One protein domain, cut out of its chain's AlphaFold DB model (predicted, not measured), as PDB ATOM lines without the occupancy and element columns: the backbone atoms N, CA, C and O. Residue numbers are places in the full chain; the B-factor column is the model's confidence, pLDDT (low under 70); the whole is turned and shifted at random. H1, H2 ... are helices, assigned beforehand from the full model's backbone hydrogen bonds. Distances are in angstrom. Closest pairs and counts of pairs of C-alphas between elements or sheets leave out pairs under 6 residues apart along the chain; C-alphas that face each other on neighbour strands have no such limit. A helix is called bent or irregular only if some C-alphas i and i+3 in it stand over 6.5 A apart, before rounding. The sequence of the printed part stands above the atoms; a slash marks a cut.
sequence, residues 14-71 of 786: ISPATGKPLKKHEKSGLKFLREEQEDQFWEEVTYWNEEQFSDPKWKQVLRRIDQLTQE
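What this domain is: This is residues 14 to 71 of the 786 residues of a protein of Pyrenophora tritici-repentis (UniProt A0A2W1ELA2). From the first printed residue, a small looped-back stretch, residues 14 to 21, leads into the short helix H1, which makes an open V with the long helix H2; beyond H2 the chain turns into H3, a long helical arm. Residues 54 to 60, of which 55 to 60 belong to H3, and residues 62 to 71 of H3 stick out from the rest and make much of the length. The printed part has 58 residues with three named helices, in the order H1, H2, H3, and no named strand; the class is all helix. It is only just extended, close to loose, with a radius of gyration of the C-alphas of 15.6 A and spans of 49 by 20 by 19 A.

How they stand to each other: Look first at residues 14 to 15, which pair antiparallel with residues 20 to 21. Next, H1, residues 24 to 32, and H2, residues 35 to 52, are close but not clearly touching: their closest C-alphas, of Leu 30 and Glu 38, are 6.4 A apart. They run opposite ways at a steep tilt of 47 degrees. H2 and H3, residues 55 to 71, are also close but not clearly touching, with the closest C-alphas, of Glu 51 and Lys 57, 7.9 A apart. They run the same way at a steep tilt of 48 degrees. H1 and H3 are apart. In H3 every O i to N i+4 pair is within hydrogen-bond range; in H1 it is 3 of 5, in H2 12 of 14.

Where its parts are: Find C-alpha 24 at (219.691, 234.682, 133.250), where H1 begins; it is irregular, but only just, with C-alphas 29 and 32 6.9 A apart. H2 starts at C-alpha 35, (226.860, 226.945, 147.655), and runs 25.1 A. H3 runs 24.1 A to C-alpha 71 at (250.542, 252.594, 112.915).

The domain as a whole: The two C-alphas farthest apart, of Glu 35 and Glu 71, are 49.3 A apart. Both links between helices are tight, and the printed part has no cut. The mean pLDDT of the printed part is 88.2, and no printed residue is under 70.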
ATOM      1  N   ILE A  14     220.487 238.177 144.691       95.19
ATOM      2  CA  ILE A  14     221.110 239.395 144.160       95.19
ATOM      3  C   ILE A  14     222.545 239.059 143.736       95.19
ATOM      4  O   ILE A  14     223.235 238.329 144.437       95.19
ATOM      5  N   SER A  15     222.982 239.577 142.589       94.12
ATOM      6  CA  SER A  15     224.353 239.481 142.072       94.12
ATOM      7  C   SER A  15     225.299 240.324 142.942       94.12
ATOM      8  O   SER A  15     225.143 241.551 142.941       94.12
ATOM      9  N   PRO A  16     226.273 239.727 143.664       91.69
ATOM     10  CA  PRO A  16     227.225 240.470 144.496       91.69
ATOM     11  C   PRO A  16     227.997 241.529 143.701       91.69
ATOM     12  O   PRO A  16     228.095 242.672 144.136       91.69
ATOM     13  N   ALA A  17     228.428 241.188 142.483       89.25
ATOM     14  CA  ALA A  17     229.209 242.072 141.618       89.25
ATOM     15  C   ALA A  17     228.419 243.268 141.041       89.25
ATOM     16  O   ALA A  17     229.021 244.203 140.517       89.25
ATOM     17  N   THR A  18     227.077 243.254 141.068       89.25
ATOM     18  CA  THR A  18     226.265 244.323 140.441       89.25
ATOM     19  C   THR A  18     225.178 244.930 141.328       89.25
ATOM     20  O   THR A  18     224.532 245.897 140.908       89.25
ATOM     21  N   GLY A  19     224.929 244.369 142.516       93.50
ATOM     22  CA  GLY A  19     223.868 244.799 143.433       93.50
ATOM     23  C   GLY A  19     222.444 244.654 142.874       93.50
ATOM     24  O   GLY A  19     221.510 245.254 143.403       93.50
ATOM     25  N   LYS A  20     222.259 243.901 141.782       94.94
ATOM     26  CA  LYS A  20     220.984 243.746 141.058       94.94
ATOM     27  C   LYS A  20     220.512 242.287 141.066       94.94
ATOM     28  O   LYS A  20     221.344 241.394 141.212       94.94
ATOM     29  N   PRO A  21     219.209 242.009 140.881       95.62
ATOM     30  CA  PRO A  21     218.711 240.643 140.727       95.62
ATOM     31  C   PRO A  21     219.476 239.871 139.648       95.62
ATOM     32  O   PRO A  21     219.663 240.387 138.541       95.62
ATOM     33  N   LEU A  22     219.897 238.638 139.955       94.12
ATOM     34  CA  LEU A  22     220.726 237.839 139.047       94.12
ATOM     35  C   LEU A  22     220.074 237.678 137.663       94.12
ATOM     36  O   LEU A  22     218.944 237.177 137.521       94.12
ATOM     37  N   LYS A  23     220.821 238.050 136.627       93.69
ATOM     38  CA  LYS A  23     220.474 237.892 135.213       93.69
ATOM     39  C   LYS A  23     220.484 236.411 134.833       93.69
ATOM     40  O   LYS A  23     221.097 235.567 135.482       93.69
ATOM     41  N   LYS A  24     219.826 236.078 133.717       90.06
ATOM     42  CA  LYS A  24     219.691 234.682 133.250       90.06
ATOM     43  C   LYS A  24     221.033 233.963 133.027       90.06
ATOM     44  O   LYS A  24     221.090 232.757 133.239       90.06
ATOM     45  N   HIS A  25     222.088 234.671 132.611       84.88
ATOM     46  CA  HIS A  25     223.416 234.075 132.415       84.88
ATOM     47  C   HIS A  25     224.134 233.805 133.743       84.88
ATOM     48  O   HIS A  25     224.639 232.703 133.921       84.88
ATOM     49  N   GLU A  26     224.076 234.726 134.711       92.25
ATOM     50  CA  GLU A  26     224.614 234.518 136.066       92.25
ATOM     51  C   GLU A  26     223.909 233.325 136.741       92.25
ATOM     52  O   GLU A  26     224.560 232.380 137.181       92.25
ATOM     53  N   LYS A  27     222.565 233.276 136.678       93.75
ATOM     54  CA  LYS A  27     221.753 232.122 137.134       93.75
ATOM     55  C   LYS A  27     222.108 230.804 136.429       93.75
ATOM     56  O   LYS A  27     221.840 229.739 136.975       93.75
ATOM     57  N   SER A  28     222.664 230.858 135.216       88.62
ATOM     58  CA  SER A  28     223.093 229.667 134.467       88.62
ATOM     59  C   SER A  28     224.506 229.218 134.841       88.62
ATOM     60  O   SER A  28     224.740 228.013 134.879       88.62
ATOM     61  N   GLY A  29     225.415 230.148 135.158       87.00
ATOM     62  CA  GLY A  29     226.753 229.840 135.681       87.00
ATOM     63  C   GLY A  29     226.695 229.186 137.062       87.00
ATOM     64  O   GLY A  29     227.289 228.133 137.270       87.00
ATOM     65  N   LEU A  30     225.872 229.731 137.965       93.50
ATOM     66  CA  LEU A  30     225.667 229.175 139.311       93.50
ATOM     67  C   LEU A  30     224.966 227.805 139.319       93.50
ATOM     68  O   LEU A  30     225.063 227.072 140.295       93.50
ATOM     69  N   LYS A  31     224.269 227.416 138.240       94.19
ATOM     70  CA  LYS A  31     223.384 226.233 138.207       94.19
ATOM     71  C   LYS A  31     224.078 224.900 138.540       94.19
ATOM     72  O   LYS A  31     223.400 223.945 138.913       94.19
ATOM     73  N   PHE A  32     225.395 224.820 138.357       91.50
ATOM     74  CA  PHE A  32     226.192 223.608 138.572       91.50
ATOM     75  C   PHE A  32     227.211 223.740 139.712       91.50
ATOM     76  O   PHE A  32     227.982 222.810 139.944       91.50
ATOM     77  N   LEU A  33     227.222 224.875 140.413       93.38
ATOM     78  CA  LEU A  33     228.097 225.117 141.555       93.38
ATOM     79  C   LEU A  33     227.381 224.721 142.851       93.38
ATOM     80  O   LEU A  33     226.163 224.853 142.975       93.38
ATOM     81  N   ARG A  34     228.140 224.205 143.820       94.94
ATOM     82  CA  ARG A  34     227.668 224.091 145.209       94.94
ATOM     83  C   ARG A  34     227.704 225.469 145.862       94.94
ATOM     84  O   ARG A  34     228.458 226.323 145.418       94.94
ATOM     85  N   GLU A  35     226.946 225.661 146.938       92.00
ATOM     86  CA  GLU A  35     226.860 226.945 147.655       92.00
ATOM     87  C   GLU A  35     228.250 227.470 148.078       92.00
ATOM     88  O   GLU A  35     228.597 228.598 147.756       92.00
ATOM     89  N   GLU A  36     229.112 226.595 148.609       92.56
ATOM     90  CA  GLU A  36     230.533 226.866 148.927       92.56
ATOM     91  C   GLU A  36     231.381 227.343 147.727       92.56
ATOM     92  O   GLU A  36     232.431 227.959 147.898       92.56
ATOM     93  N   GLN A  37     230.959 227.023 146.501       93.94
ATOM     94  CA  GLN A  37     231.626 227.400 145.252       93.94
ATOM     95  C   GLN A  37     230.970 228.625 144.594       93.94
ATOM     96  O   GLN A  37     231.588 229.224 143.714       93.94
ATOM     97  N   GLU A  38     229.747 229.010 144.993       95.12
ATOM     98  CA  GLU A  38     229.134 230.267 144.547       95.12
ATOM     99  C   GLU A  38     229.963 231.460 145.057       95.12
ATOM    100  O   GLU A  38     230.242 232.369 144.279       95.12
ATOM    101  N   ASP A  39     230.429 231.425 146.312       93.12
ATOM    102  CA  ASP A  39     231.236 232.501 146.910       93.12
ATOM    103  C   ASP A  39     232.581 232.697 146.189       93.12
ATOM    104  O   ASP A  39     232.893 233.810 145.770       93.12
ATOM    105  N   GLN A  40     233.339 231.617 145.954       93.38
ATOM    106  CA  GLN A  40     234.609 231.673 145.210       93.38
ATOM    107  C   GLN A  40     234.417 232.167 143.769       93.38
ATOM    108  O   GLN A  40     235.219 232.951 143.261       93.38
ATOM    109  N   PHE A  41     233.333 231.746 143.110       94.38
ATOM    110  CA  PHE A  41     232.978 232.236 141.779       94.38
ATOM    111  C   PHE A  41     232.682 233.743 141.788       94.38
ATOM    112  O   PHE A  41     233.086 234.449 140.865       94.38
ATOM    113  N   TRP A  42     232.007 234.261 142.818       94.38
ATOM    114  CA  TRP A  42     231.735 235.696 142.933       94.38
ATOM    115  C   TRP A  42     232.956 236.521 143.330       94.38
ATOM    116  O   TRP A  42     233.092 237.638 142.830       94.38
ATOM    117  N   GLU A  43     233.853 235.985 144.157       93.88
ATOM    118  CA  GLU A  43     235.156 236.591 144.446       93.88
ATOM    119  C   GLU A  43     235.974 236.734 143.153       93.88
ATOM    120  O   GLU A  43     236.411 237.838 142.821       93.88
ATOM    121  N   GLU A  44     236.063 235.671 142.345       92.50
ATOM    122  CA  GLU A  44     236.735 235.714 141.045       92.50
ATOM    123  C   GLU A  44     236.041 236.685 140.066       92.50
ATOM    124  O   GLU A  44     236.695 237.560 139.501       92.50
ATOM    125  N   VAL A  45     234.717 236.625 139.892       89.88
ATOM    126  CA  VAL A  45     233.990 237.555 138.998       89.88
ATOM    127  C   VAL A  45     234.141 239.020 139.432       89.88
ATOM    128  O   VAL A  45     234.197 239.910 138.578       89.88
ATOM    129  N   THR A  46     234.223 239.293 140.735       90.75
ATOM    130  CA  THR A  46     234.459 240.649 141.255       90.75
ATOM    131  C   THR A  46     235.893 241.086 140.961       90.75
ATOM    132  O   THR A  46     236.080 242.126 140.332       90.75
ATOM    133  N   TYR A  47     236.884 240.242 141.264       90.81
ATOM    134  CA  TYR A  47     238.293 240.458 140.921       90.81
ATOM    135  C   TYR A  47     238.502 240.747 139.421       90.81
ATOM    136  O   TYR A  47     239.163 241.719 139.050       90.81
ATOM    137  N   TRP A  48     237.890 239.962 138.530       84.44
ATOM    138  CA  TRP A  48     237.987 240.189 137.084       84.44
ATOM    139  C   TRP A  48     237.339 241.515 136.654       84.44
ATOM    140  O   TRP A  48     237.902 242.208 135.806       84.44
ATOM    141  N   ASN A  49     236.200 241.911 137.231       85.00
ATOM    142  CA  ASN A  49     235.587 243.214 136.939       85.00
ATOM    143  C   ASN A  49     236.429 244.395 137.464       85.00
ATOM    144  O   ASN A  49     236.545 245.409 136.775       85.00
ATOM    145  N   GLU A  50     237.025 244.269 138.652       86.81
ATOM    146  CA  GLU A  50     237.761 245.351 139.320       86.81
ATOM    147  C   GLU A  50     239.219 245.503 138.850       86.81
ATOM    148  O   GLU A  50     239.700 246.633 138.753       86.81
ATOM    149  N   GLU A  51     239.918 244.415 138.498       82.94
ATOM    150  CA  GLU A  51     241.325 244.464 138.061       82.94
ATOM    151  C   GLU A  51     241.550 244.227 136.561       82.94
ATOM    152  O   GLU A  51     242.505 244.771 135.995       82.94
ATOM    153  N   GLN A  52     240.734 243.403 135.897       73.44
ATOM    154  CA  GLN A  52     240.978 242.993 134.502       73.44
ATOM    155  C   GLN A  52     240.127 243.785 133.503       73.44
ATOM    156  O   GLN A  52     240.655 244.269 132.502       73.44
ATOM    157  N   PHE A  53     238.848 244.002 133.812       79.56
ATOM    158  CA  PHE A  53     237.906 244.789 133.003       79.56
ATOM    159  C   PHE A  53     237.661 246.202 133.547       79.56
ATOM    160  O   PHE A  53     236.686 246.854 133.176       79.56
ATOM    161  N   SER A  54     238.562 246.698 134.397       85.31
ATOM    162  CA  SER A  54     238.455 248.042 134.951       85.31
ATOM    163  C   SER A  54     238.449 249.102 133.851       85.31
ATOM    164  O   SER A  54     239.201 249.034 132.876       85.31
ATOM    165  N   ASP A  55     237.616 250.124 134.029       83.06
ATOM    166  CA  ASP A  55     237.453 251.240 133.096       83.06
ATOM    167  C   ASP A  55     238.800 251.849 132.616       83.06
ATOM    168  O   ASP A  55     238.952 252.095 131.416       83.06
ATOM    169  N   PRO A  56     239.821 252.049 133.485       86.38
ATOM    170  CA  PRO A  56     241.151 252.508 133.070       86.38
ATOM    171  C   PRO A  56     241.906 251.513 132.178       86.38
ATOM    172  O   PRO A  56     242.544 251.933 131.209       86.38
ATOM    173  N   LYS A  57     241.830 250.211 132.483       78.69
ATOM    174  CA  LYS A  57     242.535 249.144 131.760       78.69
ATOM    175  C   LYS A  57     241.863 248.850 130.422       78.69
ATOM    176  O   LYS A  57     242.548 248.745 129.409       78.69
ATOM    177  N   TRP A  58     240.533 248.888 130.366       76.62
ATOM    178  CA  TRP A  58     239.791 248.851 129.105       76.62
ATOM    179  C   TRP A  58     240.114 250.065 128.217       76.62
ATOM    180  O   TRP A  58     240.422 249.907 127.038       76.62
ATOM    181  N   LYS A  59     240.188 251.278 128.786       83.00
ATOM    182  CA  LYS A  59     240.677 252.483 128.079       83.00
ATOM    183  C   LYS A  59     242.156 252.405 127.676       83.00
ATOM    184  O   LYS A  59     242.585 253.168 126.812       83.00
ATOM    185  N   GLN A  60     242.965 251.551 128.299       83.81
ATOM    186  CA  GLN A  60     244.344 251.283 127.876       83.81
ATOM    187  C   GLN A  60     244.375 250.307 126.693       83.81
ATOM    188  O   GLN A  60     245.072 250.581 125.719       83.81
ATOM    189  N   VAL A  61     243.568 249.239 126.731       78.06
ATOM    190  CA  VAL A  61     243.387 248.298 125.610       78.06
ATOM    191  C   VAL A  61     242.846 249.018 124.372       78.06
ATOM    192  O   VAL A  61     243.437 248.893 123.305       78.06
ATOM    193  N   LEU A  62     241.799 249.839 124.511       81.81
ATOM    194  CA  LEU A  62     241.254 250.626 123.397       81.81
ATOM    195  C   LEU A  62     242.296 251.586 122.804       81.81
ATOM    196  O   LEU A  62     242.499 251.572 121.598       81.81
ATOM    197  N   ARG A  63     243.049 252.325 123.633       90.94
ATOM    198  CA  ARG A  63     244.147 253.180 123.139       90.94
ATOM    199  C   ARG A  63     245.241 252.392 122.413       90.94
ATOM    200  O   ARG A  63     245.809 252.911 121.461       90.94
ATOM    201  N   ARG A  64     245.536 251.158 122.840       82.06
ATOM    202  CA  ARG A  64     246.497 250.269 122.163       82.06
ATOM    203  C   ARG A  64     245.965 249.805 120.801       82.06
ATOM    204  O   ARG A  64     246.734 249.753 119.851       82.06
ATOM    205  N   ILE A  65     244.666 249.519 120.695       80.00
ATOM    206  CA  ILE A  65     243.995 249.172 119.431       80.00
ATOM    207  C   ILE A  65     243.971 250.379 118.481       80.00
ATOM    208  O   ILE A  65     244.351 250.229 117.321       80.00
ATOM    209  N   ASP A  66     243.606 251.571 118.962       83.69
ATOM    210  CA  ASP A  66     243.627 252.808 118.167       83.69
ATOM    211  C   ASP A  66     245.041 253.108 117.646       83.69
ATOM    212  O   ASP A  66     245.217 253.414 116.466       83.69
ATOM    213  N   GLN A  67     246.055 252.966 118.510       87.19
ATOM    214  CA  GLN A  67     247.464 253.140 118.158       87.19
ATOM    215  C   GLN A  67     247.890 252.159 117.050       87.19
ATOM    216  O   GLN A  67     248.348 252.600 115.999       87.19
ATOM    217  N   LEU A  68     247.652 250.854 117.227       74.62
ATOM    218  CA  LEU A  68     247.976 249.833 116.219       74.62
ATOM    219  C   LEU A  68     247.219 250.047 114.897       74.62
ATOM    220  O   LEU A  68     247.749 249.775 113.818       74.62
ATOM    221  N   THR A  69     245.987 250.554 114.960       80.94
ATOM    222  CA  THR A  69     245.176 250.860 113.770       80.94
ATOM    223  C   THR A  69     245.788 252.009 112.965       80.94
ATOM    224  O   THR A  69     245.858 251.928 111.735       80.94
ATOM    225  N   GLN A  70     246.290 253.042 113.653       83.88
ATOM    226  CA  GLN A  70     247.008 254.166 113.043       83.88
ATOM    227  C   GLN A  70     248.384 253.748 112.497       83.88
ATOM    228  O   GLN A  70     248.704 254.064 111.352       83.88
ATOM    229  N   GLU A  71     249.175 253.006 113.275       84.00
ATOM    230  CA  GLU A  71     250.542 252.594 112.915       84.00
ATOM    231  C   GLU A  71     250.573 251.652 111.701       84.00
ATOM    232  O   GLU A  71     251.408 251.805 110.806       84.00
TER     233      GLU A  71